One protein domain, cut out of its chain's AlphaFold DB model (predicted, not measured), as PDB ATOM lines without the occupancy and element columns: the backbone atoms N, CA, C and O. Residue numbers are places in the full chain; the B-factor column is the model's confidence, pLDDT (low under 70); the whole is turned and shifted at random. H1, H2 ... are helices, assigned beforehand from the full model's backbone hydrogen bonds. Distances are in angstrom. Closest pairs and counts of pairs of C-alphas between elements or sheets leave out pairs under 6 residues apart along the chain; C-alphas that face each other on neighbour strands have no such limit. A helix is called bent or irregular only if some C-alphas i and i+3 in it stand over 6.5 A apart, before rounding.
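AT A GLANCE: This is residues 202 to 257 of the 295 residues of the protein "Ankyrin repeat" of Tropilaelaps mercedesae (UniProt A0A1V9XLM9). One long helix, H2, makes the length of a thin rod; a small helix, H1, makes a corner with it at its first end, and at its other end an unnamed tail, residues 247 to 257, folds back along the last part of H2. The stretch of H2 from residue 219 to 232 stands free. The printed part has 56 residues with two named helices, H1 then H2 along the chain, and no named strand; its class is all helix. The whole is extended, with a radius of gyration of the C-alphas of 19.6 A and spans of 58 by 18 by 10 A.

IN THESE COORDINATES: H2 covers residues 214 to 246 and measures 49.0 A from C-alpha 214 at (-5.098, 2.056, 55.964) to C-alpha 246 at (-42.809, -7.858, 26.262). H1 covers residues 202 to 206, beginning at C-alpha 202 at (2.096, 5.504, 45.249), and measures 7.7 A. H1 is neither bent nor irregular, but only just: C-alphas 202 and 205 are 6.4 A apart.

HOW THE PARTS SIT: H2 and H1 touch only at the corner by their link, and only just, with 3 pairs of C-alphas within 8 A. Their closest C-alphas, those of Leu 205 and Ile 215, are 6.9 A apart, and H2 touches H1 with residues 214 to 215 alone. Their centres are 28.0 A apart. In H2, 28 of 29 O i to N i+4 pairs are within hydrogen-bond range; in H1, 0 of 1 is, beside 1 of 2 O i to N i+3 pairs.

THE WHOLE: The two C-alphas farthest apart, those of Gln 210 and Gly 248, are 58.5 A apart. The printed part has no cut, and the link from H1 to H2, with 7 residues between them, is short. The mean pLDDT of the printed part is 81.3; residues 208 to 212 and 249 to 257 are under 70.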
ATOM      1  N   ASP A 202       2.322   6.681  44.403       82.44
ATOM      2  CA  ASP A 202       2.096   5.504  45.249       82.44
ATOM      3  C   ASP A 202       2.099   5.859  46.748       82.44
ATOM      4  O   ASP A 202       1.491   5.173  47.577       82.44
ATOM      5  N   THR A 203       2.749   6.968  47.129       84.56
ATOM      6  CA  THR A 203       2.803   7.415  48.523       84.56
ATOM      7  C   THR A 203       1.488   8.032  49.000       84.56
ATOM      8  O   THR A 203       1.313   8.182  50.211       84.56
ATOM      9  N   VAL A 204       0.528   8.334  48.115       82.75
ATOM     10  CA  VAL A 204      -0.811   8.836  48.490       82.75
ATOM     11  C   VAL A 204      -1.481   7.911  49.500       82.75
ATOM     12  O   VAL A 204      -2.015   8.385  50.500       82.75
ATOM     13  N   LEU A 205      -1.370   6.596  49.300       79.94
ATOM     14  CA  LEU A 205      -1.937   5.606  50.216       79.94
ATOM     15  C   LEU A 205      -1.231   5.575  51.570       79.94
ATOM     16  O   LEU A 205      -1.844   5.199  52.559       79.94
ATOM     17  N   SER A 206       0.039   5.983  51.626       75.69
ATOM     18  CA  SER A 206       0.852   5.952  52.846       75.69
ATOM     19  C   SER A 206       0.652   7.173  53.755       75.69
ATOM     20  O   SER A 206       0.919   7.094  54.954       75.69
ATOM     21  N   LYS A 207       0.154   8.295  53.213       73.19
ATOM     22  CA  LYS A 207       0.114   9.600  53.901       73.19
ATOM     23  C   LYS A 207      -0.925   9.694  55.030       73.19
ATOM     24  O   LYS A 207      -0.761  10.536  55.908       73.19
ATOM     25  N   GLU A 208      -1.942   8.825  55.062       64.88
ATOM     26  CA  GLU A 208      -3.047   8.893  56.045       64.88
ATOM     27  C   GLU A 208      -3.396   7.550  56.727       64.88
ATOM     28  O   GLU A 208      -4.412   7.434  57.415       64.88
ATOM     29  N   VAL A 209      -2.537   6.530  56.597       60.41
ATOM     30  CA  VAL A 209      -2.788   5.148  57.077       60.41
ATOM     31  C   VAL A 209      -3.144   5.071  58.566       60.41
ATOM     32  O   VAL A 209      -3.889   4.184  58.976       60.41
ATOM     33  N   GLN A 210      -2.650   6.002  59.386       60.25
ATOM     34  CA  GLN A 210      -2.701   5.873  60.845       60.25
ATOM     35  C   GLN A 210      -4.068   6.172  61.487       60.25
ATOM     36  O   GLN A 210      -4.252   5.826  62.649       60.25
ATOM     37  N   ALA A 211      -5.031   6.774  60.774       62.16
ATOM     38  CA  ALA A 211      -6.322   7.155  61.369       62.16
ATOM     39  C   ALA A 211      -7.516   6.278  60.944       62.16
ATOM     40  O   ALA A 211      -8.442   6.104  61.731       62.16
ATOM     41  N   ASN A 212      -7.502   5.709  59.731       64.00
ATOM     42  CA  ASN A 212      -8.716   5.181  59.083       64.00
ATOM     43  C   ASN A 212      -8.598   3.724  58.588       64.00
ATOM     44  O   ASN A 212      -9.274   3.342  57.640       64.00
ATOM     45  N   GLY A 213      -7.735   2.901  59.193       75.69
ATOM     46  CA  GLY A 213      -7.603   1.480  58.824       75.69
ATOM     47  C   GLY A 213      -6.774   1.204  57.561       75.69
ATOM     48  O   GLY A 213      -6.693   0.061  57.120       75.69
ATOM     49  N   GLY A 214      -6.120   2.225  56.997       84.81
ATOM     50  CA  GLY A 214      -5.098   2.056  55.964       84.81
ATOM     51  C   GLY A 214      -5.578   1.429  54.653       84.81
ATOM     52  O   GLY A 214      -6.698   1.648  54.200       84.81
ATOM     53  N   ILE A 215      -4.686   0.653  54.032       86.69
ATOM     54  CA  ILE A 215      -4.936  -0.048  52.763       86.69
ATOM     55  C   ILE A 215      -6.054  -1.090  52.916       86.69
ATOM     56  O   ILE A 215      -6.846  -1.268  51.993       86.69
ATOM     57  N   ASP A 216      -6.170  -1.727  54.084       87.44
ATOM     58  CA  ASP A 216      -7.195  -2.744  54.340       87.44
ATOM     59  C   ASP A 216      -8.611  -2.157  54.281       87.44
ATOM     60  O   ASP A 216      -9.510  -2.768  53.702       87.44
ATOM     61  N   ALA A 217      -8.805  -0.939  54.798       89.00
ATOM     62  CA  ALA A 217     -10.078  -0.232  54.683       89.00
ATOM     63  C   ALA A 217     -10.440   0.060  53.217       89.00
ATOM     64  O   ALA A 217     -11.581  -0.140  52.806       89.00
ATOM     65  N   ILE A 218      -9.461   0.459  52.397       89.94
ATOM     66  CA  ILE A 218      -9.665   0.694  50.959       89.94
ATOM     67  C   ILE A 218     -10.020  -0.612  50.245       89.94
ATOM     68  O   ILE A 218     -10.924  -0.634  49.410       89.94
ATOM     69  N   PHE A 219      -9.339  -1.711  50.577       91.06
ATOM     70  CA  PHE A 219      -9.626  -3.020  49.995       91.06
ATOM     71  C   PHE A 219     -11.034  -3.506  50.358       91.06
ATOM     72  O   PHE A 219     -11.744  -4.029  49.497       91.06
ATOM     73  N   TYR A 220     -11.461  -3.285  51.602       93.31
ATOM     74  CA  TYR A 220     -12.816  -3.582  52.053       93.31
ATOM     75  C   TYR A 220     -13.872  -2.768  51.285       93.31
ATOM     76  O   TYR A 220     -14.799  -3.350  50.722       93.31
ATOM     77  N   GLU A 221     -13.702  -1.448  51.167       93.50
ATOM     78  CA  GLU A 221     -14.619  -0.592  50.395       93.50
ATOM     79  C   GLU A 221     -14.648  -0.969  48.905       93.50
ATOM     80  O   GLU A 221     -15.709  -0.998  48.277       93.50
ATOM     81  N   HIS A 222     -13.500  -1.340  48.332       93.94
ATOM     82  CA  HIS A 222     -13.430  -1.854  46.967       93.94
ATOM     83  C   HIS A 222     -14.239  -3.152  46.797       93.94
ATOM     84  O   HIS A 222     -14.966  -3.296  45.812       93.94
ATOM     85  N   GLN A 223     -14.174  -4.087  47.752       95.06
ATOM     86  CA  GLN A 223     -15.003  -5.297  47.709       95.06
ATOM     87  C   GLN A 223     -16.500  -4.978  47.779       95.06
ATOM     88  O   GLN A 223     -17.281  -5.558  47.022       95.06
ATOM     89  N   LEU A 224     -16.904  -4.038  48.641       94.88
ATOM     90  CA  LEU A 224     -18.297  -3.591  48.721       94.88
ATOM     91  C   LEU A 224     -18.770  -2.973  47.400       94.88
ATOM     92  O   LEU A 224     -19.872  -3.278  46.940       94.88
ATOM     93  N   LEU A 225     -17.928  -2.159  46.755       94.06
ATOM     94  CA  LEU A 225     -18.213  -1.587  45.441       94.06
ATOM     95  C   LEU A 225     -18.398  -2.676  44.372       94.06
ATOM     96  O   LEU A 225     -19.355  -2.619  43.599       94.06
ATOM     97  N   MET A 226     -17.524  -3.688  44.344       94.25
ATOM     98  CA  MET A 226     -17.631  -4.815  43.410       94.25
ATOM     99  C   MET A 226     -18.922  -5.613  43.623       94.25
ATOM    100  O   MET A 226     -19.628  -5.908  42.658       94.25
ATOM    101  N   PHE A 227     -19.283  -5.888  44.880       95.00
ATOM    102  CA  PHE A 227     -20.537  -6.560  45.219       95.00
ATOM    103  C   PHE A 227     -21.765  -5.750  44.772       95.00
ATOM    104  O   PHE A 227     -22.695  -6.297  44.172       95.00
ATOM    105  N   ALA A 228     -21.765  -4.434  45.010       92.94
ATOM    106  CA  ALA A 228     -22.837  -3.549  44.561       92.94
ATOM    107  C   ALA A 228     -22.957  -3.526  43.026       92.94
ATOM    108  O   ALA A 228     -24.065  -3.617  42.494       92.94
ATOM    109  N   ASN A 229     -21.829  -3.472  42.312       92.62
ATOM    110  CA  ASN A 229     -21.796  -3.520  40.851       92.62
ATOM    111  C   ASN A 229     -22.375  -4.837  40.300       92.62
ATOM    112  O   ASN A 229     -23.183  -4.821  39.369       92.62
ATOM    113  N   ASP A 230     -22.028  -5.978  40.899       92.75
ATOM    114  CA  ASP A 230     -22.592  -7.274  40.509       92.75
ATOM    115  C   ASP A 230     -24.097  -7.378  40.779       92.75
ATOM    116  O   ASP A 230     -24.835  -7.926  39.953       92.75
ATOM    117  N   SER A 231     -24.564  -6.813  41.893       95.00
ATOM    118  CA  SER A 231     -25.990  -6.725  42.213       95.00
ATOM    119  C   SER A 231     -26.752  -5.917  41.153       95.00
ATOM    120  O   SER A 231     -27.725  -6.411  40.577       95.00
ATOM    121  N   ILE A 232     -26.252  -4.725  40.799       93.38
ATOM    122  CA  ILE A 232     -26.832  -3.880  39.739       93.38
ATOM    123  C   ILE A 232     -26.867  -4.636  38.407       93.38
ATOM    124  O   ILE A 232     -27.909  -4.695  37.752       93.38
ATOM    125  N   ARG A 233     -25.758  -5.280  38.025       92.19
ATOM    126  CA  ARG A 233     -25.674  -6.081  36.798       92.19
ATOM    127  C   ARG A 233     -26.733  -7.184  36.764       92.19
ATOM    128  O   ARG A 233     -27.359  -7.401  35.726       92.19
ATOM    129  N   CYS A 234     -26.964  -7.868  37.885       94.12
ATOM    130  CA  CYS A 234     -27.996  -8.897  37.983       94.12
ATOM    131  C   CYS A 234     -29.407  -8.332  37.757       94.12
ATOM    132  O   CYS A 234     -30.189  -8.941  37.022       94.12
ATOM    133  N   GLU A 235     -29.728  -7.171  38.333       96.31
ATOM    134  CA  GLU A 235     -31.020  -6.504  38.121       96.31
ATOM    135  C   GLU A 235     -31.194  -6.021  36.674       96.31
ATOM    136  O   GLU A 235     -32.246  -6.256  36.074       96.31
ATOM    137  N   CYS A 236     -30.150  -5.467  36.046       92.94
ATOM    138  CA  CYS A 236     -30.179  -5.100  34.626       92.94
ATOM    139  C   CYS A 236     -30.486  -6.306  33.726       92.94
ATOM    140  O   CYS A 236     -31.304  -6.208  32.809       92.94
ATOM    141  N   VAL A 237     -29.896  -7.471  34.009       91.75
ATOM    142  CA  VAL A 237     -30.177  -8.704  33.260       91.75
ATOM    143  C   VAL A 237     -31.627  -9.166  33.465       91.75
ATOM    144  O   VAL A 237     -32.273  -9.608  32.512       91.75
ATOM    145  N   LYS A 238     -32.180  -9.063  34.682       94.62
ATOM    146  CA  LYS A 238     -33.603  -9.370  34.932       94.62
ATOM    147  C   LYS A 238     -34.519  -8.430  34.146       94.62
ATOM    148  O   LYS A 238     -35.436  -8.914  33.479       94.62
ATOM    149  N   LEU A 239     -34.235  -7.125  34.165       93.50
ATOM    150  CA  LEU A 239     -34.975  -6.119  33.403       93.50
ATOM    151  C   LEU A 239     -34.912  -6.407  31.899       93.50
ATOM    152  O   LEU A 239     -35.948  -6.449  31.238       93.50
ATOM    153  N   GLN A 240     -33.728  -6.704  31.363       91.44
ATOM    154  CA  GLN A 240     -33.549  -7.067  29.957       91.44
ATOM    155  C   GLN A 240     -34.400  -8.279  29.562       91.44
ATOM    156  O   GLN A 240     -35.080  -8.245  28.534       91.44
ATOM    157  N   ARG A 241     -34.412  -9.342  30.379       89.88
ATOM    158  CA  ARG A 241     -35.269 -10.515  30.130       89.88
ATOM    159  C   ARG A 241     -36.750 -10.146  30.128       89.88
ATOM    160  O   ARG A 241     -37.504 -10.692  29.327       89.88
ATOM    161  N   HIS A 242     -37.177  -9.251  31.017       91.81
ATOM    162  CA  HIS A 242     -38.562  -8.787  31.064       91.81
ATOM    163  C   HIS A 242     -38.935  -8.006  29.794       91.81
ATOM    164  O   HIS A 242     -39.932  -8.322  29.149       91.81
ATOM    165  N   LEU A 243     -38.088  -7.064  29.372       89.31
ATOM    166  CA  LEU A 243     -38.285  -6.289  28.144       89.31
ATOM    167  C   LEU A 243     -38.302  -7.174  26.885       89.31
ATOM    168  O   LEU A 243     -39.107  -6.942  25.984       89.31
ATOM    169  N   ALA A 244     -37.463  -8.214  26.833       86.50
ATOM    170  CA  ALA A 244     -37.450  -9.172  25.727       86.50
ATOM    171  C   ALA A 244     -38.781  -9.937  25.608       86.50
ATOM    172  O   ALA A 244     -39.317 -10.071  24.508       86.50
ATOM    173  N   LYS A 245     -39.357 -10.371  26.740       89.62
ATOM    174  CA  LYS A 245     -40.679 -11.023  26.771       89.62
ATOM    175  C   LYS A 245     -41.780 -10.102  26.244       89.62
ATOM    176  O   LYS A 245     -42.593 -10.541  25.438       89.62
ATOM    177  N   LEU A 246     -41.787  -8.834  26.666       86.56
ATOM    178  CA  LEU A 246     -42.809  -7.858  26.262       86.56
ATOM    179  C   LEU A 246     -42.790  -7.546  24.762       86.56
ATOM    180  O   LEU A 246     -43.837  -7.279  24.182       86.56
ATOM    181  N   ARG A 247     -41.621  -7.590  24.117       81.19
ATOM    182  CA  ARG A 247     -41.506  -7.305  22.680       81.19
ATOM    183  C   ARG A 247     -41.931  -8.467  21.775       81.19
ATOM    184  O   ARG A 247     -41.914  -8.290  20.564       81.19
ATOM    185  N   GLY A 248     -42.277  -9.640  22.312       75.00
ATOM    186  CA  GLY A 248     -42.644 -10.814  21.503       75.00
ATOM    187  C   GLY A 248     -41.485 -11.426  20.699       75.00
ATOM    188  O   GLY A 248     -41.700 -12.355  19.928       75.00
ATOM    189  N   TYR A 249     -40.252 -10.943  20.890       53.47
ATOM    190  CA  TYR A 249     -39.054 -11.448  20.223       53.47
ATOM    191  C   TYR A 249     -38.252 -12.327  21.189       53.47
ATOM    192  O   TYR A 249     -37.520 -11.825  22.040       53.47
ATOM    193  N   SER A 250     -38.327 -13.650  21.017       55.38
ATOM    194  CA  SER A 250     -37.444 -14.618  21.693       55.38
ATOM    195  C   SER A 250     -35.994 -14.599  21.173       55.38
ATOM    196  O   SER A 250     -35.160 -15.349  21.669       55.38
ATOM    197  N   GLN A 251     -35.690 -13.762  20.173       48.31
ATOM    198  CA  GLN A 251     -34.486 -13.866  19.343       48.31
ATOM    199  C   GLN A 251     -33.409 -12.799  19.565       48.31
ATOM    200  O   GLN A 251     -32.379 -12.858  18.898       48.31
ATOM    201  N   TYR A 252     -33.570 -11.844  20.487       51.66
ATOM    202  CA  TYR A 252     -32.429 -10.978  20.789       51.66
ATOM    203  C   TYR A 252     -31.376 -11.782  21.547       51.66
ATOM    204  O   TYR A 252     -31.709 -12.365  22.586       51.66
ATOM    205  N   PRO A 253     -30.119 -11.821  21.068       57.00
ATOM    206  CA  PRO A 253     -29.053 -12.420  21.842       57.00
ATOM    207  C   PRO A 253     -29.033 -11.697  23.183       57.00
ATOM    208  O   PRO A 253     -28.978 -10.465  23.238       57.00
ATOM    209  N   LEU A 254     -29.151 -12.469  24.266       58.72
ATOM    210  CA  LEU A 254     -28.917 -11.958  25.606       58.72
ATOM    211  C   LEU A 254     -27.585 -11.215  25.526       58.72
ATOM    212  O   LEU A 254     -26.582 -11.831  25.159       58.72
ATOM    213  N   ILE A 255     -27.597  -9.902  25.780       61.38
ATOM    214  CA  ILE A 255     -26.359  -9.125  25.831       61.38
ATOM    215  C   ILE A 255     -25.598  -9.728  26.998       61.38
ATOM    216  O   ILE A 255     -25.873  -9.456  28.167       61.38
ATOM    217  N   SER A 256     -24.700 -10.648  26.670       56.47
ATOM    218  CA  SER A 256     -23.733 -11.144  27.611       56.47
ATOM    219  C   SER A 256     -22.824  -9.957  27.832       56.47
ATOM    220  O   SER A 256     -21.979  -9.646  26.996       56.47
ATOM    221  N   TYR A 257     -23.067  -9.227  28.919       58.94
ATOM    222  CA  TYR A 257     -22.044  -8.373  29.490       58.94
ATOM    223  C   TYR A 257     -20.874  -9.309  29.722       58.94
ATOM    224  O   TYR A 257     -20.955 -10.158  30.617       58.94
TER     225      TYR A 257